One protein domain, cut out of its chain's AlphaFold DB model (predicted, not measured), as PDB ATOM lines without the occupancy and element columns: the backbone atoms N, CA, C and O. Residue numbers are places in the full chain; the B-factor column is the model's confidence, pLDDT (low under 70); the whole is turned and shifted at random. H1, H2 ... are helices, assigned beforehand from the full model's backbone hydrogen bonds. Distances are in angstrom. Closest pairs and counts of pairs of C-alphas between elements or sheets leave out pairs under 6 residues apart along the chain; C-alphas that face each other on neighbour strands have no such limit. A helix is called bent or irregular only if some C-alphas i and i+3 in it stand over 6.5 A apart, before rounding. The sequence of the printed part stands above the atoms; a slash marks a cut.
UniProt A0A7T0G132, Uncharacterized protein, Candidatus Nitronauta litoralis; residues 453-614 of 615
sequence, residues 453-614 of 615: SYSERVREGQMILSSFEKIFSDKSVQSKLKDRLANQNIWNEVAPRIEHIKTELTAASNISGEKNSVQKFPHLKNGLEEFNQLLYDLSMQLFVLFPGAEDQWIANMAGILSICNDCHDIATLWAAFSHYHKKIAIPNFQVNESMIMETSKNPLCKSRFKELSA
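Overview. This is residues 453 to 614 of the 615 residues of an uncharacterized protein of Candidatus Nitronauta litoralis (UniProt A0A7T0G132). Seven helices make a flat, up-and-down bundle, each running against the one before it in the bundle, largely as two layers: H3, H4 and H5 side by side in one, H1, H6 and H7 in the other. H8 adds an edge beyond H5, and short H2 sits across the opposite edge, near H1 and H3. The printed part has 162 residues, with eight named helices, H1 to H8 in order, and no named strand; its class is all helix. It is compact, with a radius of gyration of the C-alphas of 16.3 A, and spans 52 by 42 by 18 A.

Along the chain. The longest helix is H4, residues 514 to 544, 43.2 A from C-alpha 514 at (204.668, 238.288, 171.678) to C-alpha 544 at (237.717, 245.177, 198.630). It is irregular, with C-alphas 515 and 518 7.6 A apart, and has a kink of 48 degrees near residue 521. H3, residues 490 to 510, is 30.6 A long; it is neither bent nor irregular, but only just: C-alphas 493 and 496 are 6.4 A apart. H5 is residues 551 to 566, 21.8 A. H1, residues 453 to 472, 28.4 A, begins at C-alpha 453 (209.981, 236.583, 181.269). H6 is residues 570 to 582, H7 residues 589 to 599, H2 residues 475 to 484 and H8 residues 603 to 612.

Arrangement. H4 and H3 form a helical hairpin and touch through residues 520 to 534 of H4 alone, closest at the C-alphas of Ile 501 and Gly 527, 4.6 A, at a shallow tilt of 21 degrees, opposite ways. H4 touches H5 at a shallow tilt of 10 degrees, another hairpin, closest at the C-alphas of Asn 532 and Asn 565, 5.6 A. H6 touches H4, closest at the C-alphas of Ser 539 and Phe 577, 4.4 A, running the same way at a shallow tilt of 27 degrees. H1 touches H6 with residues 460 to 464 alone, closest at the C-alphas of Gly 461 and Ile 570, 7.2 A. H7 touches residues 553 to 560 of H5 alone, closest at the C-alphas of Met 557 and Glu 593, 6.4 A. H8 touches residues 559 to 564 of H5 alone, closest at the C-alphas of Cys 564 and Cys 605, 6.1 A. H2 is close to H1 but not clearly touching, the C-alphas of Phe 472 and Gln 478 5.7 A apart. H3 and H6 are apart. Every O i to N i+4 pair is within hydrogen-bond range in H1, H2, H5, H6, H7 and H8, against 15 of 17 in H3 and 23 of 27 in H4.

Size, cuts and confidence. The two C-alphas farthest apart, of Lys 515 and Gly 548, are 52.4 A apart. The printed part has no cut and no long link. Mean pLDDT of the printed part is 86.3; residues 512 to 518, 587 and 613 to 614 are under 70.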
ATOM      1  N   SER A 453     209.404 235.748 180.213       81.50
ATOM      2  CA  SER A 453     209.981 236.583 181.269       81.50
ATOM      3  C   SER A 453     210.632 237.874 180.756       81.50
ATOM      4  O   SER A 453     210.947 238.743 181.563       81.50
ATOM      5  N   TYR A 454     210.812 238.075 179.440       86.62
ATOM      6  CA  TYR A 454     211.557 239.233 178.908       86.62
ATOM      7  C   TYR A 454     210.983 240.569 179.349       86.62
ATOM      8  O   TYR A 454     211.723 241.447 179.784       86.62
ATOM      9  N   SER A 455     209.665 240.729 179.271       84.31
ATOM     10  CA  SER A 455     209.013 241.969 179.699       84.31
ATOM     11  C   SER A 455     209.177 242.202 181.204       84.31
ATOM     12  O   SER A 455     209.350 243.342 181.632       84.31
ATOM     13  N   GLU A 456     209.180 241.134 182.007       87.25
ATOM     14  CA  GLU A 456     209.458 241.231 183.438       87.25
ATOM     15  C   GLU A 456     210.917 241.623 183.704       87.25
ATOM     16  O   GLU A 456     211.155 242.498 184.531       87.25
ATOM     17  N   ARG A 457     211.874 241.063 182.954       88.25
ATOM     18  CA  ARG A 457     213.306 241.393 183.051       88.25
ATOM     19  C   ARG A 457     213.621 242.827 182.631       88.25
ATOM     20  O   ARG A 457     214.358 243.510 183.335       88.25
ATOM     21  N   VAL A 458     213.020 243.314 181.540       89.44
ATOM     22  CA  VAL A 458     213.116 244.733 181.143       89.44
ATOM     23  C   VAL A 458     212.590 245.623 182.269       89.44
ATOM     24  O   VAL A 458     213.257 246.578 182.660       89.44
ATOM     25  N   ARG A 459     211.418 245.289 182.829       90.69
ATOM     26  CA  ARG A 459     210.807 246.048 183.926       90.69
ATOM     27  C   ARG A 459     211.684 246.045 185.179       90.69
ATOM     28  O   ARG A 459     211.866 247.097 185.786       90.69
ATOM     29  N   GLU A 460     212.231 244.893 185.561       92.31
ATOM     30  CA  GLU A 460     213.166 244.754 186.683       92.31
ATOM     31  C   GLU A 460     214.399 245.650 186.483       92.31
ATOM     32  O   GLU A 460     214.707 246.470 187.351       92.31
ATOM     33  N   GLY A 461     215.032 245.585 185.307       93.38
ATOM     34  CA  GLY A 461     216.166 246.439 184.950       93.38
ATOM     35  C   GLY A 461     215.830 247.932 184.994       93.38
ATOM     36  O   GLY A 461     216.563 248.708 185.600       93.38
ATOM     37  N   GLN A 462     214.688 248.347 184.440       93.88
ATOM     38  CA  GLN A 462     214.237 249.746 184.471       93.88
ATOM     39  C   GLN A 462     213.936 250.245 185.889       93.88
ATOM     40  O   GLN A 462     214.253 251.389 186.221       93.88
ATOM     41  N   MET A 463     213.343 249.405 186.744       95.19
ATOM     42  CA  MET A 463     213.080 249.747 188.145       95.19
ATOM     43  C   MET A 463     214.380 249.954 188.926       95.19
ATOM     44  O   MET A 463     214.493 250.908 189.705       95.19
ATOM     45  N   ILE A 464     215.369 249.085 188.709       95.81
ATOM     46  CA  ILE A 464     216.691 249.202 189.330       95.81
ATOM     47  C   ILE A 464     217.425 250.431 188.784       95.81
ATOM     48  O   ILE A 464     217.940 251.215 189.577       95.81
ATOM     49  N   LEU A 465     217.399 250.668 187.468       95.62
ATOM     50  CA  LEU A 465     217.986 251.852 186.831       95.62
ATOM     51  C   LEU A 465     217.395 253.147 187.398       95.62
ATOM     52  O   LEU A 465     218.132 254.027 187.832       95.62
ATOM     53  N   SER A 466     216.068 253.222 187.493       94.81
ATOM     54  CA  SER A 466     215.367 254.372 188.081       94.81
ATOM     55  C   SER A 466     215.754 254.582 189.548       94.81
ATOM     56  O   SER A 466     215.899 255.712 190.014       94.81
ATOM     57  N   SER A 467     215.938 253.490 190.297       94.19
ATOM     58  CA  SER A 467     216.391 253.544 191.691       94.19
ATOM     59  C   SER A 467     217.837 254.030 191.799       94.19
ATOM     60  O   SER A 467     218.137 254.846 192.673       94.19
ATOM     61  N   PHE A 468     218.712 253.577 190.898       94.31
ATOM     62  CA  PHE A 468     220.098 254.020 190.781       94.31
ATOM     63  C   PHE A 468     220.160 255.524 190.480       94.31
ATOM     64  O   PHE A 468     220.749 256.276 191.258       94.31
ATOM     65  N   GLU A 469     219.489 255.984 189.418       93.69
ATOM     66  CA  GLU A 469     219.429 257.401 189.032       93.69
ATOM     67  C   GLU A 469     218.867 258.265 190.172       93.69
ATOM     68  O   GLU A 469     219.415 259.322 190.481       93.69
ATOM     69  N   LYS A 470     217.820 257.797 190.866       92.75
ATOM     70  CA  LYS A 470     217.241 258.516 192.006       92.75
ATOM     71  C   LYS A 470     218.234 258.660 193.158       92.75
ATOM     72  O   LYS A 470     218.379 259.765 193.678       92.75
ATOM     73  N   ILE A 471     218.914 257.581 193.551       89.69
ATOM     74  CA  ILE A 471     219.906 257.598 194.642       89.69
ATOM     75  C   ILE A 471     221.062 258.544 194.310       89.69
ATOM     76  O   ILE A 471     221.513 259.282 195.182       89.69
ATOM     77  N   PHE A 472     221.509 258.554 193.056       92.00
ATOM     78  CA  PHE A 472     222.653 259.352 192.623       92.00
ATOM     79  C   PHE A 472     222.293 260.702 192.004       92.00
ATOM     80  O   PHE A 472     223.186 261.415 191.569       92.00
ATOM     81  N   SER A 473     221.026 261.114 192.027       89.31
ATOM     82  CA  SER A 473     220.631 262.496 191.717       89.31
ATOM     83  C   SER A 473     221.168 263.512 192.742       89.31
ATOM     84  O   SER A 473     221.352 264.687 192.424       89.31
ATOM     85  N   ASP A 474     221.475 263.053 193.959       90.69
ATOM     86  CA  ASP A 474     222.059 263.854 195.031       90.69
ATOM     87  C   ASP A 474     223.594 263.889 194.927       90.69
ATOM     88  O   ASP A 474     224.284 262.870 195.055       90.69
ATOM     89  N   LYS A 475     224.150 265.094 194.753       89.62
ATOM     90  CA  LYS A 475     225.600 265.326 194.668       89.62
ATOM     91  C   LYS A 475     226.355 264.872 195.921       89.62
ATOM     92  O   LYS A 475     227.507 264.460 195.807       89.62
ATOM     93  N   SER A 476     225.735 264.926 197.101       88.94
ATOM     94  CA  SER A 476     226.359 264.466 198.347       88.94
ATOM     95  C   SER A 476     226.580 262.951 198.336       88.94
ATOM     96  O   SER A 476     227.640 262.466 198.733       88.94
ATOM     97  N   VAL A 477     225.625 262.201 197.780       88.75
ATOM     98  CA  VAL A 477     225.705 260.745 197.618       88.75
ATOM     99  C   VAL A 477     226.726 260.377 196.542       88.75
ATOM    100  O   VAL A 477     227.518 259.456 196.740       88.75
ATOM    101  N   GLN A 478     226.784 261.137 195.443       90.94
ATOM    102  CA  GLN A 478     227.838 260.979 194.436       90.94
ATOM    103  C   GLN A 478     229.240 261.201 195.021       90.94
ATOM    104  O   GLN A 478     230.149 260.430 194.710       90.94
ATOM    105  N   SER A 479     229.418 262.227 195.864       88.94
ATOM    106  CA  SER A 479     230.690 262.495 196.552       88.94
ATOM    107  C   SER A 479     231.054 261.359 197.500       88.94
ATOM    108  O   SER A 479     232.170 260.858 197.460       88.94
ATOM    109  N   LYS A 480     230.084 260.869 198.279       89.19
ATOM    110  CA  LYS A 480     230.287 259.732 199.181       89.19
ATOM    111  C   LYS A 480     230.762 258.480 198.438       89.19
ATOM    112  O   LYS A 480     231.605 257.755 198.962       89.19
ATOM    113  N   LEU A 481     230.237 258.218 197.239       89.69
ATOM    114  CA  LEU A 481     230.702 257.105 196.409       89.69
ATOM    115  C   LEU A 481     232.149 257.316 195.937       89.69
ATOM    116  O   LEU A 481     232.942 256.383 196.039       89.69
ATOM    117  N   LYS A 482     232.511 258.526 195.484       91.31
ATOM    118  CA  LYS A 482     233.896 258.870 195.095       91.31
ATOM    119  C   LYS A 482     234.881 258.619 196.231       91.31
ATOM    120  O   LYS A 482     235.908 257.981 196.015       91.31
ATOM    121  N   ASP A 483     234.543 259.095 197.427       88.56
ATOM    122  CA  ASP A 483     235.405 258.990 198.604       88.56
ATOM    123  C   ASP A 483     235.577 257.530 199.030       88.56
ATOM    124  O   ASP A 483     236.688 257.088 199.311       88.56
ATOM    125  N   ARG A 484     234.490 256.749 199.008       87.62
ATOM    126  CA  ARG A 484     234.522 255.318 199.344       87.62
ATOM    127  C   ARG A 484     235.312 254.477 198.360       87.62
ATOM    128  O   ARG A 484     235.947 253.524 198.781       87.62
ATOM    129  N   LEU A 485     235.240 254.810 197.077       88.81
ATOM    130  CA  LEU A 485     235.990 254.124 196.029       88.81
ATOM    131  C   LEU A 485     237.425 254.641 195.890       88.81
ATOM    132  O   LEU A 485     238.165 254.133 195.052       88.81
ATOM    133  N   ALA A 486     237.799 255.682 196.644       86.62
ATOM    134  CA  ALA A 486     239.041 256.431 196.462       86.62
ATOM    135  C   ALA A 486     239.283 256.868 194.996       86.62
ATOM    136  O   ALA A 486     240.422 257.032 194.565       86.62
ATOM    137  N   ASN A 487     238.211 257.088 194.221       87.38
ATOM    138  CA  ASN A 487     238.266 257.434 192.800       87.38
ATOM    139  C   ASN A 487     237.413 258.676 192.510       87.38
ATOM    140  O   ASN A 487     236.189 258.613 192.360       87.38
ATOM    141  N   GLN A 488     238.079 259.824 192.369       88.25
ATOM    142  CA  GLN A 488     237.426 261.111 192.100       88.25
ATOM    143  C   GLN A 488     236.792 261.199 190.701       88.25
ATOM    144  O   GLN A 488     235.859 261.985 190.493       88.25
ATOM    145  N   ASN A 489     237.255 260.360 189.769       88.12
ATOM    146  CA  ASN A 489     236.841 260.322 188.369       88.12
ATOM    147  C   ASN A 489     235.834 259.204 188.058       88.12
ATOM    148  O   ASN A 489     235.450 259.066 186.900       88.12
ATOM    149  N   ILE A 490     235.351 258.452 189.058       88.69
ATOM    150  CA  ILE A 490     234.463 257.291 188.848       88.69
ATOM    151  C   ILE A 490     233.233 257.609 187.983       88.69
ATOM    152  O   ILE A 490     232.794 256.793 187.180       88.69
ATOM    153  N   TRP A 491     232.689 258.822 188.081       91.62
ATOM    154  CA  TRP A 491     231.514 259.222 187.303       91.62
ATOM    155  C   TRP A 491     231.787 259.402 185.808       91.62
ATOM    156  O   TRP A 491     230.860 259.244 185.018       91.62
ATOM    157  N   ASN A 492     233.040 259.644 185.412       90.00
ATOM    158  CA  ASN A 492     233.435 259.635 184.002       90.00
ATOM    159  C   ASN A 492     233.346 258.219 183.409       90.00
ATOM    160  O   ASN A 492     233.187 258.076 182.201       90.00
ATOM    161  N   GLU A 493     233.422 257.183 184.250       86.44
ATOM    162  CA  GLU A 493     233.261 255.782 183.853       86.44
ATOM    163  C   GLU A 493     231.799 255.322 183.972       86.44
ATOM    164  O   GLU A 493     231.292 254.647 183.081       86.44
ATOM    165  N   VAL A 494     231.098 255.702 185.046       92.56
ATOM    166  CA  VAL A 494     229.724 255.244 185.324       92.56
ATOM    167  C   VAL A 494     228.690 255.911 184.414       92.56
ATOM    168  O   VAL A 494     227.808 255.229 183.897       92.56
ATOM    169  N   ALA A 495     228.769 257.229 184.201       92.38
ATOM    170  CA  ALA A 495     227.718 257.962 183.490       92.38
ATOM    171  C   ALA A 495     227.521 257.504 182.028       92.38
ATOM    172  O   ALA A 495     226.370 257.271 181.649       92.38
ATOM    173  N   PRO A 496     228.580 257.288 181.216       93.81
ATOM    174  CA  PRO A 496     228.411 256.778 179.853       93.81
ATOM    175  C   PRO A 496     227.771 255.385 179.803       93.81
ATOM    176  O   PRO A 496     226.953 255.113 178.927       93.81
ATOM    177  N   ARG A 497     228.112 254.508 180.761       94.25
ATOM    178  CA  ARG A 497     227.555 253.148 180.857       94.25
ATOM    179  C   ARG A 497     226.063 253.187 181.180       94.25
ATOM    180  O   ARG A 497     225.277 252.513 180.526       94.25
ATOM    181  N   ILE A 498     225.665 254.028 182.138       95.50
ATOM    182  CA  ILE A 498     224.256 254.234 182.510       95.50
ATOM    183  C   ILE A 498     223.427 254.746 181.327       95.50
ATOM    184  O   ILE A 498     222.325 254.246 181.103       95.50
ATOM    185  N   GLU A 499     223.954 255.683 180.537       94.12
ATOM    186  CA  GLU A 499     223.243 256.196 179.359       94.12
ATOM    187  C   GLU A 499     223.065 255.122 178.273       94.12
ATOM    188  O   GLU A 499     221.990 254.998 177.678       94.12
ATOM    189  N   HIS A 500     224.086 254.283 178.060       94.06
ATOM    190  CA  HIS A 500     223.980 253.135 177.160       94.06
ATOM    191  C   HIS A 500     222.918 252.134 177.644       94.06
ATOM    192  O   HIS A 500     222.007 251.795 176.888       94.06
ATOM    193  N   ILE A 501     222.957 251.745 178.926       95.38
ATOM    194  CA  ILE A 501     221.972 250.844 179.552       95.38
ATOM    195  C   ILE A 501     220.548 251.388 179.381       95.38
ATOM    196  O   ILE A 501     219.632 250.658 179.001       95.38
ATOM    197  N   LYS A 502     220.352 252.684 179.638       94.56
ATOM    198  CA  LYS A 502     219.061 253.361 179.490       94.56
ATOM    199  C   LYS A 502     218.539 253.292 178.061       94.56
ATOM    200  O   LYS A 502     217.362 252.986 177.859       94.56
ATOM    201  N   THR A 503     219.410 253.556 177.091       94.25
ATOM    202  CA  THR A 503     219.086 253.497 175.662       94.25
ATOM    203  C   THR A 503     218.619 252.094 175.275       94.25
ATOM    204  O   THR A 503     217.523 251.944 174.732       94.25
ATOM    205  N   GLU A 504     219.385 251.062 175.637       93.12
ATOM    206  CA  GLU A 504     219.080 249.667 175.299       93.12
ATOM    207  C   GLU A 504     217.802 249.159 175.989       93.12
ATOM    208  O   GLU A 504     216.910 248.613 175.337       93.12
ATOM    209  N   LEU A 505     217.631 249.405 177.294       91.94
ATOM    210  CA  LEU A 505     216.425 248.975 178.016       91.94
ATOM    211  C   LEU A 505     215.160 249.701 177.535       91.94
ATOM    212  O   LEU A 505     214.073 249.119 177.529       91.94
ATOM    213  N   THR A 506     215.279 250.961 177.111       90.00
ATOM    214  CA  THR A 506     214.161 251.707 176.512       90.00
ATOM    215  C   THR A 506     213.800 251.139 175.141       90.00
ATOM    216  O   THR A 506     212.619 250.908 174.870       90.00
ATOM    217  N   ALA A 507     214.796 250.841 174.300       87.38
ATOM    218  CA  ALA A 507     214.586 250.183 173.013       87.38
ATOM    219  C   ALA A 507     213.894 248.821 173.186       87.38
ATOM    220  O   ALA A 507     212.877 248.561 172.540       87.38
ATOM    221  N   ALA A 508     214.357 248.003 174.138       86.56
ATOM    222  CA  ALA A 508     213.725 246.733 174.481       86.56
ATOM    223  C   ALA A 508     212.262 246.919 174.928       86.56
ATOM    224  O   ALA A 508     211.384 246.176 174.495       86.56
ATOM    225  N   SER A 509     211.974 247.924 175.760       85.44
ATOM    226  CA  SER A 509     210.624 248.205 176.269       85.44
ATOM    227  C   SER A 509     209.636 248.656 175.192       85.44
ATOM    228  O   SER A 509     208.454 248.326 175.278       85.44
ATOM    229  N   ASN A 510     210.101 249.405 174.190       84.00
ATOM    230  CA  ASN A 510     209.256 249.922 173.109       84.00
ATOM    231  C   ASN A 510     208.810 248.827 172.126       84.00
ATOM    232  O   ASN A 510     207.818 248.992 171.414       84.00
ATOM    233  N   ILE A 511     209.503 247.686 172.112       79.12
ATOM    234  CA  ILE A 511     209.130 246.522 171.309       79.12
ATOM    235  C   ILE A 511     207.999 245.769 172.026       79.12
ATOM    236  O   ILE A 511     208.204 245.060 173.021       79.12
ATOM    237  N   SER A 512     206.777 245.935 171.516       60.28
ATOM    238  CA  SER A 512     205.551 245.327 172.046       60.28
ATOM    239  C   SER A 512     205.027 244.190 171.152       60.28
ATOM    240  O   SER A 512     205.226 244.185 169.935       60.28
ATOM    241  N   GLY A 513     204.368 243.207 171.781       58.44
ATOM    242  CA  GLY A 513     203.784 242.020 171.137       58.44
ATOM    243  C   GLY A 513     204.643 240.750 171.236       58.44
ATOM    244  O   GLY A 513     205.849 240.788 171.005       58.44
ATOM    245  N   GLU A 514     204.011 239.608 171.542       51.53
ATOM    246  CA  GLU A 514     204.668 238.288 171.678       51.53
ATOM    247  C   GLU A 514     205.416 237.861 170.403       51.53
ATOM    248  O   GLU A 514     206.492 237.280 170.479       51.53
ATOM    249  N   LYS A 515     204.915 238.244 169.219       51.28
ATOM    250  CA  LYS A 515     205.543 237.935 167.918       51.28
ATOM    251  C   LYS A 515     206.868 238.672 167.659       51.28
ATOM    252  O   LYS A 515     207.605 238.267 166.767       51.28
ATOM    253  N   ASN A 516     207.179 239.714 168.435       61.81
ATOM    254  CA  ASN A 516     208.394 240.527 168.295       61.81
ATOM    255  C   ASN A 516     209.404 240.291 169.439       61.81
ATOM    256  O   ASN A 516     210.386 241.025 169.557       61.81
ATOM    257  N   SER A 517     209.192 239.268 170.281       62.53
ATOM    258  CA  SER A 517     210.069 238.910 171.415       62.53
ATOM    259  C   SER A 517     211.527 238.667 170.996       62.53
ATOM    260  O   SER A 517     212.455 239.009 171.724       62.53
ATOM    261  N   VAL A 518     211.719 238.171 169.776       67.38
ATOM    262  CA  VAL A 518     213.018 237.928 169.128       67.38
ATOM    263  C   VAL A 518     213.813 239.220 168.932       67.38
ATOM    264  O   VAL A 518     215.002 239.272 169.218       67.38
ATOM    265  N   GLN A 519     213.143 240.286 168.487       71.38
ATOM    266  CA  GLN A 519     213.760 241.593 168.239       71.38
ATOM    267  C   GLN A 519     214.052 242.343 169.545       71.38
ATOM    268  O   GLN A 519     214.901 243.229 169.577       71.38
ATOM    269  N   LYS A 520     213.371 241.973 170.637       80.81
ATOM    270  CA  LYS A 520     213.616 242.505 171.984       80.81
ATOM    271  C   LYS A 520     214.910 241.956 172.597       80.81
ATOM    272  O   LYS A 520     215.529 242.655 173.395       80.81
ATOM    273  N   PHE A 521     215.323 240.739 172.235       84.19
ATOM    274  CA  PHE A 521     216.447 240.061 172.882       84.19
ATOM    275  C   PHE A 521     217.800 240.784 172.742       84.19
ATOM    276  O   PHE A 521     218.436 240.956 173.776       84.19
ATOM    277  N   PRO A 522     218.247 241.270 171.564       83.56
ATOM    278  CA  PRO A 522     219.542 241.954 171.447       83.56
ATOM    279  C   PRO A 522     219.665 243.177 172.366       83.56
ATOM    280  O   PRO A 522     220.655 243.324 173.076       83.56
ATOM    281  N   HIS A 523     218.618 244.003 172.417       87.19
ATOM    282  CA  HIS A 523     218.561 245.173 173.295       87.19
ATOM    283  C   HIS A 523     218.518 244.781 174.775       87.19
ATOM    284  O   HIS A 523     219.207 245.367 175.608       87.19
ATOM    285  N   LEU A 524     217.735 243.750 175.115       88.88
ATOM    286  CA  LEU A 524     217.686 243.215 176.473       88.88
ATOM    287  C   LEU A 524     219.052 242.671 176.915       88.88
ATOM    288  O   LEU A 524     219.490 242.983 178.018       88.88
ATOM    289  N   LYS A 525     219.715 241.891 176.055       88.69
ATOM    290  CA  LYS A 525     221.049 241.331 176.281       88.69
ATOM    291  C   LYS A 525     222.049 242.449 176.549       88.69
ATOM    292  O   LYS A 525     222.592 242.500 177.645       88.69
ATOM    293  N   ASN A 526     222.217 243.382 175.613       87.81
ATOM    294  CA  ASN A 526     223.192 244.470 175.739       87.81
ATOM    295  C   ASN A 526     222.954 245.311 177.003       87.81
ATOM    296  O   ASN A 526     223.882 245.571 177.768       87.81
ATOM    297  N   GLY A 527     221.695 245.685 177.262       91.94
ATOM    298  CA  GLY A 527     221.335 246.470 178.440       91.94
ATOM    299  C   GLY A 527     221.593 245.733 179.757       91.94
ATOM    300  O   GLY A 527     222.100 246.333 180.704       91.94
ATOM    301  N   LEU A 528     221.266 244.438 179.837       92.00
ATOM    302  CA  LEU A 528     221.483 243.649 181.051       92.00
ATOM    303  C   LEU A 528     222.948 243.262 181.254       92.00
ATOM    304  O   LEU A 528     223.400 243.338 182.393       92.00
ATOM    305  N   GLU A 529     223.694 242.855 180.224       90.62
ATOM    306  CA  GLU A 529     225.125 242.528 180.358       90.62
ATOM    307  C   GLU A 529     225.894 243.718 180.928       90.62
ATOM    308  O   GLU A 529     226.585 243.588 181.940       90.62
ATOM    309  N   GLU A 530     225.695 244.898 180.339       92.81
ATOM    310  CA  GLU A 530     226.385 246.109 180.770       92.81
ATOM    311  C   GLU A 530     225.997 246.506 182.201       92.81
ATOM    312  O   GLU A 530     226.853 246.908 182.995       92.81
ATOM    313  N   PHE A 531     224.716 246.360 182.564       95.25
ATOM    314  CA  PHE A 531     224.242 246.743 183.890       95.25
ATOM    315  C   PHE A 531     224.678 245.759 184.982       95.25
ATOM    316  O   PHE A 531     225.113 246.188 186.054       95.25
ATOM    317  N   ASN A 532     224.625 244.451 184.716       93.50
ATOM    318  CA  ASN A 532     225.158 243.442 185.630       93.50
ATOM    319  C   ASN A 532     226.661 243.668 185.845       93.50
ATOM    320  O   ASN A 532     227.094 243.760 186.994       93.50
ATOM    321  N   GLN A 533     227.431 243.891 184.775       92.94
ATOM    322  CA  GLN A 533     228.862 244.157 184.894       92.94
ATOM    323  C   GLN A 533     229.140 245.434 185.702       92.94
ATOM    324  O   GLN A 533     230.015 245.437 186.563       92.94
ATOM    325  N   LEU A 534     228.382 246.516 185.487       94.62
ATOM    326  CA  LEU A 534     228.535 247.755 186.257       94.62
ATOM    327  C   LEU A 534     228.277 247.540 187.755       94.62
ATOM    328  O   LEU A 534     229.051 248.001 188.595       94.62
ATOM    329  N   LEU A 535     227.188 246.850 188.102       95.44
ATOM    330  CA  LEU A 535     226.842 246.579 189.498       95.44
ATOM    331  C   LEU A 535     227.828 245.612 190.152       95.44
ATOM    332  O   LEU A 535     228.153 245.791 191.326       95.44
ATOM    333  N   TYR A 536     228.330 244.633 189.400       95.00
ATOM    334  CA  TYR A 536     229.420 243.761 189.818       95.00
ATOM    335  C   TYR A 536     230.677 244.570 190.160       95.00
ATOM    336  O   TYR A 536     231.156 244.498 191.292       95.00
ATOM    337  N   ASP A 537     231.152 245.401 189.225       92.56
ATOM    338  CA  ASP A 537     232.367 246.207 189.382       92.56
ATOM    339  C   ASP A 537     232.278 247.098 190.625       92.56
ATOM    340  O   ASP A 537     233.176 247.101 191.468       92.56
ATOM    341  N   LEU A 538     231.169 247.830 190.768       93.62
ATOM    342  CA  LEU A 538     230.957 248.732 191.896       93.62
ATOM    343  C   LEU A 538     230.840 247.976 193.225       93.62
ATOM    344  O   LEU A 538     231.378 248.430 194.234       93.62
ATOM    345  N   SER A 539     230.155 246.828 193.240       93.75
ATOM    346  CA  SER A 539     230.035 245.995 194.444       93.75
ATOM    347  C   SER A 539     231.389 245.463 194.889       93.75
ATOM    348  O   SER A 539     231.715 245.560 196.071       93.75
ATOM    349  N   MET A 540     232.186 244.941 193.953       92.56
ATOM    350  CA  MET A 540     233.509 244.396 194.243       92.56
ATOM    351  C   MET A 540     234.488 245.476 194.696       92.56
ATOM    352  O   MET A 540     235.162 245.286 195.704       92.56
ATOM    353  N   GLN A 541     234.531 246.634 194.025       90.56
ATOM    354  CA  GLN A 541     235.406 247.732 194.453       90.56
ATOM    355  C   GLN A 541     235.047 248.222 195.860       90.56
ATOM    356  O   GLN A 541     235.934 248.433 196.683       90.56
ATOM    357  N   LEU A 542     233.753 248.358 196.172       90.94
ATOM    358  CA  LEU A 542     233.325 248.714 197.524       90.94
ATOM    359  C   LEU A 542     233.692 247.631 198.543       90.94
ATOM    360  O   LEU A 542     234.085 247.978 199.651       90.94
ATOM    361  N   PHE A 543     233.563 246.349 198.185       90.69
ATOM    362  CA  PHE A 543     233.885 245.228 199.067       90.69
ATOM    363  C   PHE A 543     235.372 245.192 199.445       90.69
ATOM    364  O   PHE A 543     235.704 245.130 200.627       90.69
ATOM    365  N   VAL A 544     236.257 245.271 198.449       88.06
ATOM    366  CA  VAL A 544     237.717 245.177 198.630       88.06
ATOM    367  C   VAL A 544     238.262 246.319 199.487       88.06
ATOM    368  O   VAL A 544     239.214 246.134 200.235       88.06
ATOM    369  N   LEU A 545     237.639 247.498 199.421       88.06
ATOM    370  CA  LEU A 545     238.058 248.669 200.193       88.06
ATOM    371  C   LEU A 545     237.570 248.656 201.655       88.06
ATOM    372  O   LEU A 545     237.877 249.587 202.404       88.06
ATOM    373  N   PHE A 546     236.823 247.634 202.100       86.69
ATOM    374  CA  PHE A 546     236.444 247.537 203.510       86.69
ATOM    375  C   PHE A 546     237.635 247.161 204.401       86.69
ATOM    376  O   PHE A 546     238.359 246.207 204.106       86.69
ATOM    377  N   PRO A 547     237.797 247.828 205.560       77.81
ATOM    378  CA  PRO A 547     238.810 247.445 206.534       77.81
ATOM    379  C   PRO A 547     238.635 245.988 206.984       77.81
ATOM    380  O   PRO A 547     237.562 245.610 207.457       77.81
ATOM    381  N   GLY A 548     239.699 245.193 206.864       77.75
ATOM    382  CA  GLY A 548     239.719 243.783 207.262       77.75
ATOM    383  C   GLY A 548     239.293 242.788 206.177       77.75
ATOM    384  O   GLY A 548     239.183 241.606 206.485       77.75
ATOM    385  N   ALA A 549     239.051 243.230 204.937       83.81
ATOM    386  CA  ALA A 549     238.910 242.314 203.809       83.81
ATOM    387  C   ALA A 549     240.269 241.653 203.505       83.81
ATOM    388  O   ALA A 549     241.226 242.332 203.142       83.81
ATOM    389  N   GLU A 550     240.351 240.337 203.688       83.19
ATOM    390  CA  GLU A 550     241.530 239.515 203.370       83.19
ATOM    391  C   GLU A 550     241.329 238.786 202.034       83.19
ATOM    392  O   GLU A 550     240.192 238.567 201.606       83.19
ATOM    393  N   ASP A 551     242.424 238.349 201.406       78.69
ATOM    394  CA  ASP A 551     242.432 237.735 200.069       78.69
ATOM    395  C   ASP A 551     241.431 236.579 199.923       78.69
ATOM    396  O   ASP A 551     240.723 236.490 198.919       78.69
ATOM    397  N   GLN A 552     241.303 235.729 200.949       82.69
ATOM    398  CA  GLN A 552     240.357 234.609 200.938       82.69
ATOM    399  C   GLN A 552     238.896 235.078 200.827       82.69
ATOM    400  O   GLN A 552     238.120 234.504 200.063       82.69
ATOM    401  N   TRP A 553     238.517 236.133 201.556       85.31
ATOM    402  CA  TRP A 553     237.159 236.694 201.519       85.31
ATOM    403  C   TRP A 553     236.881 237.400 200.198       85.31
ATOM    404  O   TRP A 553     235.777 237.327 199.659       85.31
ATOM    405  N   ILE A 554     237.891 238.070 199.642       85.31
ATOM    406  CA  ILE A 554     237.773 238.701 198.328       85.31
ATOM    407  C   ILE A 554     237.596 237.630 197.246       85.31
ATOM    408  O   ILE A 554     236.739 237.800 196.380       85.31
ATOM    409  N   ALA A 555     238.323 236.511 197.323       81.56
ATOM    410  CA  ALA A 555     238.205 235.410 196.366       81.56
ATOM    411  C   ALA A 555     236.806 234.784 196.403       81.56
ATOM    412  O   ALA A 555     236.168 234.609 195.361       81.56
ATOM    413  N   ASN A 556     236.301 234.515 197.608       85.81
ATOM    414  CA  ASN A 556     234.961 233.981 197.820       85.81
ATOM    415  C   ASN A 556     233.882 234.939 197.291       85.81
ATOM    416  O   ASN A 556     233.020 234.531 196.509       85.81
ATOM    417  N   MET A 557     233.951 236.224 197.654       89.50
ATOM    418  CA  MET A 557     232.993 237.234 197.198       89.50
ATOM    419  C   MET A 557     233.046 237.440 195.679       89.50
ATOM    420  O   MET A 557     231.995 237.531 195.044       89.50
ATOM    421  N   ALA A 558     234.242 237.452 195.079       87.94
ATOM    422  CA  ALA A 558     234.413 237.497 193.628       87.94
ATOM    423  C   ALA A 558     233.756 236.280 192.962       87.94
ATOM    424  O   ALA A 558     233.061 236.429 191.963       87.94
ATOM    425  N   GLY A 559     233.912 235.081 193.533       86.19
ATOM    426  CA  GLY A 559     233.210 233.875 193.089       86.19
ATOM    427  C   GLY A 559     231.687 234.027 193.135       86.19
ATOM    428  O   GLY A 559     231.017 233.794 192.128       86.19
ATOM    429  N   ILE A 560     231.144 234.481 194.267       89.94
ATOM    430  CA  ILE A 560     229.697 234.664 194.472       89.94
ATOM    431  C   ILE A 560     229.128 235.708 193.504       89.94
ATOM    432  O   ILE A 560     228.164 235.434 192.787       89.94
ATOM    433  N   LEU A 561     229.713 236.905 193.452       91.81
ATOM    434  CA  LEU A 561     229.202 237.979 192.604       91.81
ATOM    435  C   LEU A 561     229.440 237.696 191.115       91.81
ATOM    436  O   LEU A 561     228.608 238.086 190.298       91.81
ATOM    437  N   SER A 562     230.501 236.965 190.749       88.44
ATOM    438  CA  SER A 562     230.720 236.516 189.367       88.44
ATOM    439  C   SER A 562     229.660 235.507 188.942       88.44
ATOM    440  O   SER A 562     229.194 235.580 187.812       88.44
ATOM    441  N   ILE A 563     229.220 234.609 189.833       87.81
ATOM    442  CA  ILE A 563     228.077 233.725 189.557       87.81
ATOM    443  C   ILE A 563     226.815 234.556 189.300       87.81
ATOM    444  O   ILE A 563     226.104 234.284 188.335       87.81
ATOM    445  N   CYS A 564     226.545 235.583 190.115       90.50
ATOM    446  CA  CYS A 564     225.412 236.484 189.881       90.50
ATOM    447  C   CYS A 564     225.519 237.210 188.533       90.50
ATOM    448  O   CYS A 564     224.515 237.327 187.835       90.50
ATOM    449  N   ASN A 565     226.718 237.678 188.171       89.62
ATOM    450  CA  ASN A 565     226.990 238.359 186.906       89.62
ATOM    451  C   ASN A 565     226.768 237.426 185.704       89.62
ATOM    452  O   ASN A 565     226.003 237.761 184.802       89.62
ATOM    453  N   ASP A 566     227.349 236.223 185.745       82.50
ATOM    454  CA  ASP A 566     227.214 235.188 184.711       82.50
ATOM    455  C   ASP A 566     225.767 234.714 184.529       82.50
ATOM    456  O   ASP A 566     225.365 234.334 183.437       82.50
ATOM    457  N   CYS A 567     224.988 234.674 185.613       85.31
ATOM    458  CA  CYS A 567     223.576 234.289 185.585       85.31
ATOM    459  C   CYS A 567     222.630 235.489 185.402       85.31
ATOM    460  O   CYS A 567     221.411 235.321 185.524       85.31
ATOM    461  N   HIS A 568     223.182 236.680 185.148       87.81
ATOM    462  CA  HIS A 568     222.462 237.932 184.918       87.81
ATOM    463  C   HIS A 568     221.435 238.275 186.020       87.81
ATOM    464  O   HIS A 568     220.352 238.803 185.752       87.81
ATOM    465  N   ASP A 569     221.762 237.961 187.279       90.12
ATOM    466  CA  ASP A 569     220.932 238.228 188.458       90.12
ATOM    467  C   ASP A 569     221.125 239.666 188.963       90.12
ATOM    468  O   ASP A 569     221.742 239.944 189.999       90.12
ATOM    469  N   ILE A 570     220.552 240.588 188.193       92.19
ATOM    470  CA  ILE A 570     220.664 242.028 188.416       92.19
ATOM    471  C   ILE A 570     220.114 242.465 189.778       92.19
ATOM    472  O   ILE A 570     220.656 243.374 190.407       92.19
ATOM    473  N   ALA A 571     219.066 241.801 190.275       92.12
ATOM    474  CA  ALA A 571     218.471 242.107 191.569       92.12
ATOM    475  C   ALA A 571     219.444 241.815 192.719       92.12
ATOM    476  O   ALA A 571     219.575 242.626 193.640       92.12
ATOM    477  N   THR A 572     220.157 240.690 192.649       93.69
ATOM    478  CA  THR A 572     221.148 240.317 193.666       93.69
ATOM    479  C   THR A 572     222.368 241.227 193.614       93.69
ATOM    480  O   THR A 572     222.823 241.693 194.659       93.69
ATOM    481  N   LEU A 573     222.861 241.558 192.416       94.69
ATOM    482  CA  LEU A 573     223.967 242.509 192.258       94.69
ATOM    483  C   LEU A 573     223.593 243.912 192.749       94.69
ATOM    484  O   LEU A 573     224.379 244.555 193.443       94.69
ATOM    485  N   TRP A 574     222.370 244.370 192.475       95.00
ATOM    486  CA  TRP A 574     221.859 245.630 193.012       95.00
ATOM    487  C   TRP A 574     221.772 245.618 194.541       95.00
ATOM    488  O   TRP A 574     222.132 246.605 195.191       95.00
ATOM    489  N   ALA A 575     221.310 244.510 195.126       92.12
ATOM    490  CA  ALA A 575     221.241 244.345 196.573       92.12
ATOM    491  C   ALA A 575     222.638 244.375 197.210       92.12
ATOM    492  O   ALA A 575     222.836 245.093 198.192       92.12
ATOM    493  N   ALA A 576     223.611 243.672 196.619       93.12
ATOM    494  CA  ALA A 576     225.006 243.675 197.058       93.12
ATOM    495  C   ALA A 576     225.612 245.086 196.992       93.12
ATOM    496  O   ALA A 576     226.083 245.604 198.008       93.12
ATOM    497  N   PHE A 577     225.501 245.760 195.844       93.69
ATOM    498  CA  PHE A 577     225.964 247.137 195.672       93.69
ATOM    499  C   PHE A 577     225.338 248.074 196.711       93.69
ATOM    500  O   PHE A 577     226.035 248.808 197.416       93.69
ATOM    501  N   SER A 578     224.011 248.022 196.849       90.19
ATOM    502  CA  SER A 578     223.257 248.857 197.787       90.19
ATOM    503  C   SER A 578     223.674 248.632 199.238       90.19
ATOM    504  O   SER A 578     223.714 249.584 200.023       90.19
ATOM    505  N   HIS A 579     223.966 247.386 199.608       88.75
ATOM    506  CA  HIS A 579     224.425 247.011 200.944       88.75
ATOM    507  C   HIS A 579     225.805 247.596 201.243       88.75
ATOM    508  O   HIS A 579     225.972 248.318 202.233       88.75
ATOM    509  N   TYR A 580     226.772 247.367 200.355       89.56
ATOM    510  CA  TYR A 580     228.143 247.842 200.525       89.56
ATOM    511  C   TYR A 580     228.255 249.364 200.451       89.56
ATOM    512  O   TYR A 580     228.967 249.979 201.245       89.56
ATOM    513  N   HIS A 581     227.464 250.010 199.598       88.56
ATOM    514  CA  HIS A 581     227.426 251.468 199.517       88.56
ATOM    515  C   HIS A 581     226.848 252.134 200.784       88.56
ATOM    516  O   HIS A 581     227.172 253.284 201.099       88.56
ATOM    517  N   LYS A 582     226.001 251.436 201.551       85.94
ATOM    518  CA  LYS A 582     225.411 251.976 202.789       85.94
ATOM    519  C   LYS A 582     226.271 251.716 204.023       85.94
ATOM    520  O   LYS A 582     226.367 252.596 204.880       85.94
ATOM    521  N   LYS A 583     226.901 250.544 204.129       82.94
ATOM    522  CA  LYS A 583     227.641 250.133 205.336       82.94
ATOM    523  C   LYS A 583     228.972 250.858 205.505       82.94
ATOM    524  O   LYS A 583     229.607 251.221 204.527       82.94
ATOM    525  N   ILE A 584     229.379 251.104 206.750       72.19
ATOM    526  CA  ILE A 584     230.686 251.703 207.100       72.19
ATOM    527  C   ILE A 584     231.681 250.615 207.549       72.19
ATOM    528  O   ILE A 584     232.882 250.789 207.408       72.19
ATOM    529  N   ALA A 585     231.174 249.469 208.011       74.94
ATOM    530  CA  ALA A 585     231.949 248.277 208.340       74.94
ATOM    531  C   ALA A 585     231.138 247.012 208.012       74.94
ATOM    532  O   ALA A 585     229.899 247.045 208.025       74.94
ATOM    533  N   ILE A 586     231.827 245.900 207.748       76.38
ATOM    534  CA  ILE A 586     231.224 244.586 207.500       76.38
ATOM    535  C   ILE A 586     231.514 243.683 208.709       76.38
ATOM    536  O   ILE A 586     232.637 243.214 208.865       76.38
ATOM    537  N   PRO A 587     230.532 243.429 209.593       69.94
ATOM    538  CA  PRO A 587     230.711 242.451 210.657       69.94
ATOM    539  C   PRO A 587     230.630 241.045 210.056       69.94
ATOM    540  O   PRO A 587     229.607 240.714 209.462       69.94
ATOM    541  N   ASN A 588     231.682 240.243 210.244       77.31
ATOM    542  CA  ASN A 588     231.787 238.843 209.818       77.31
ATOM    543  C   ASN A 588     231.547 238.623 208.302       77.31
ATOM    544  O   ASN A 588     230.410 238.540 207.827       77.31
ATOM    545  N   PHE A 589     232.633 238.504 207.532       81.62
ATOM    546  CA  PHE A 589     232.584 238.342 206.074       81.62
ATOM    547  C   PHE A 589     231.801 237.093 205.624       81.62
ATOM    548  O   PHE A 589     230.944 237.228 204.750       81.62
ATOM    549  N   GLN A 590     231.942 235.946 206.304       77.50
ATOM    550  CA  GLN A 590     231.192 234.705 206.005       77.50
ATOM    551  C   GLN A 590     229.673 234.885 206.063       77.50
ATOM    552  O   GLN A 590     228.920 234.346 205.247       77.50
ATOM    553  N   VAL A 591     229.194 235.657 207.040       77.00
ATOM    554  CA  VAL A 591     227.757 235.917 207.198       77.00
ATOM    555  C   VAL A 591     227.242 236.792 206.055       77.00
ATOM    556  O   VAL A 591     226.116 236.608 205.600       77.00
ATOM    557  N   ASN A 592     228.056 237.722 205.546       82.06
ATOM    558  CA  ASN A 592     227.659 238.569 204.416       82.06
ATOM    559  C   ASN A 592     227.695 237.800 203.088       82.06
ATOM    560  O   ASN A 592     226.793 237.990 202.276       82.06
ATOM    561  N   GLU A 593     228.667 236.905 202.892       85.75
ATOM    562  CA  GLU A 593     228.686 235.945 201.776       85.75
ATOM    563  C   GLU A 593     227.397 235.118 201.744       85.75
ATOM    564  O   GLU A 593     226.685 235.104 200.738       85.75
ATOM    565  N   SER A 594     227.049 234.513 202.884       85.19
ATOM    566  CA  SER A 594     225.826 233.719 203.048       85.19
ATOM    567  C   SER A 594     224.572 234.541 202.746       85.19
ATOM    568  O   SER A 594     223.724 234.115 201.966       85.19
ATOM    569  N   MET A 595     224.490 235.764 203.277       85.06
ATOM    570  CA  MET A 595     223.357 236.662 203.046       85.06
ATOM    571  C   MET A 595     223.172 236.991 201.557       85.06
ATOM    572  O   MET A 595     222.042 237.021 201.070       85.06
ATOM    573  N   ILE A 596     224.255 237.235 200.809       87.31
ATOM    574  CA  ILE A 596     224.170 237.513 199.366       87.31
ATOM    575  C   ILE A 596     223.684 236.277 198.607       87.31
ATOM    576  O   ILE A 596     222.776 236.397 197.781       87.31
ATOM    577  N   MET A 597     224.217 235.093 198.926       86.44
ATOM    578  CA  MET A 597     223.765 233.836 198.320       86.44
ATOM    579  C   MET A 597     222.277 233.561 198.598       86.44
ATOM    580  O   MET A 597     221.544 233.148 197.699       86.44
ATOM    581  N   GLU A 598     221.808 233.843 199.816       85.75
ATOM    582  CA  GLU A 598     220.404 233.698 200.224       85.75
ATOM    583  C   GLU A 598     219.472 234.736 199.580       85.75
ATOM    584  O   GLU A 598     218.294 234.450 199.340       85.75
ATOM    585  N   THR A 599     219.986 235.934 199.278       84.56
ATOM    586  CA  THR A 599     219.213 237.023 198.656       84.56
ATOM    587  C   THR A 599     218.838 236.698 197.212       84.56
ATOM    588  O   THR A 599     217.785 237.135 196.735       84.56
ATOM    589  N   SER A 600     219.657 235.898 196.523       86.31
ATOM    590  CA  SER A 600     219.354 235.489 195.157       86.31
ATOM    591  C   SER A 600     218.087 234.651 195.092       86.31
ATOM    592  O   SER A 600     217.924 233.626 195.757       86.31
ATOM    593  N   LYS A 601     217.167 235.079 194.227       82.88
ATOM    594  CA  LYS A 601     215.972 234.309 193.863       82.88
ATOM    595  C   LYS A 601     216.162 233.535 192.562       82.88
ATOM    596  O   LYS A 601     215.298 232.725 192.235       82.88
ATOM    597  N   ASN A 602     217.277 233.739 191.855       83.12
ATOM    598  CA  ASN A 602     217.567 233.066 190.599       83.12
ATOM    599  C   ASN A 602     217.950 231.591 190.861       83.12
ATOM    600  O   ASN A 602     218.961 231.323 191.518       83.12
ATOM    601  N   PRO A 603     217.171 230.612 190.360       78.75
ATOM    602  CA  PRO A 603     217.463 229.192 190.559       78.75
ATOM    603  C   PRO A 603     218.841 228.768 190.029       78.75
ATOM    604  O   PRO A 603     219.461 227.876 190.609       78.75
ATOM    605  N   LEU A 604     219.337 229.424 188.973       78.38
ATOM    606  CA  LEU A 604     220.652 229.146 188.387       78.38
ATOM    607  C   LEU A 604     221.781 229.550 189.337       78.38
ATOM    608  O   LEU A 604     222.667 228.738 189.607       78.38
ATOM    609  N   CYS A 605     221.693 230.750 189.921       85.50
ATOM    610  CA  CYS A 605     222.617 231.200 190.961       85.50
ATOM    611  C   CYS A 605     222.612 230.225 192.142       85.50
ATOM    612  O   CYS A 605     223.665 229.748 192.546       85.50
ATOM    613  N   LYS A 606     221.426 229.836 192.637       84.44
ATOM    614  CA  LYS A 606     221.299 228.876 193.751       84.44
ATOM    615  C   LYS A 606     221.943 227.523 193.461       84.44
ATOM    616  O   LYS A 606     222.481 226.908 194.377       84.44
ATOM    617  N   SER A 607     221.868 227.039 192.221       80.88
ATOM    618  CA  SER A 607     222.544 225.801 191.823       80.88
ATOM    619  C   SER A 607     224.063 225.967 191.855       80.88
ATOM    620  O   SER A 607     224.747 225.162 192.477       80.88
ATOM    621  N   ARG A 608     224.588 227.043 191.253       81.75
ATOM    622  CA  ARG A 608     226.035 227.307 191.205       81.75
ATOM    623  C   ARG A 608     226.631 227.639 192.578       81.75
ATOM    624  O   ARG A 608     227.755 227.246 192.859       81.75
ATOM    625  N   PHE A 609     225.882 228.282 193.473       86.75
ATOM    626  CA  PHE A 609     226.324 228.511 194.854       86.75
ATOM    627  C   PHE A 609     226.514 227.211 195.637       86.75
ATOM    628  O   PHE A 609     227.430 227.121 196.451       86.75
ATOM    629  N   LYS A 610     225.694 226.183 195.378       80.38
ATOM    630  CA  LYS A 610     225.877 224.860 195.996       80.38
ATOM    631  C   LYS A 610     227.159 224.181 195.525       80.38
ATOM    632  O   LYS A 610     227.804 223.530 196.332       80.38
ATOM    633  N   GLU A 611     227.519 224.347 194.253       77.62
ATOM    634  CA  GLU A 611     228.791 223.855 193.705       77.62
ATOM    635  C   GLU A 611     229.976 224.586 194.348       77.62
ATOM    636  O   GLU A 611     230.923 223.939 194.778       77.62
ATOM    637  N   LEU A 612     229.878 225.913 194.498       74.56
ATOM    638  CA  LEU A 612     230.899 226.734 195.158       74.56
ATOM    639  C   LEU A 612     231.073 226.384 196.646       74.56
ATOM    640  O   LEU A 612     232.174 226.465 197.161       74.56
ATOM    641  N   SER A 613     229.995 225.993 197.330       66.25
ATOM    642  CA  SER A 613     230.023 225.612 198.754       66.25
ATOM    643  C   SER A 613     230.485 224.166 198.993       66.25
ATOM    644  O   SER A 613     230.630 223.758 200.144       66.25
ATOM    645  N   ALA A 614     230.617 223.367 197.928       55.12
ATOM    646  CA  ALA A 614     231.013 221.960 197.974       55.12
ATOM    647  C   ALA A 614     232.471 221.721 197.531       55.12
ATOM    648  O   ALA A 614     232.979 220.617 197.735       55.12
TER     649      ALA A 614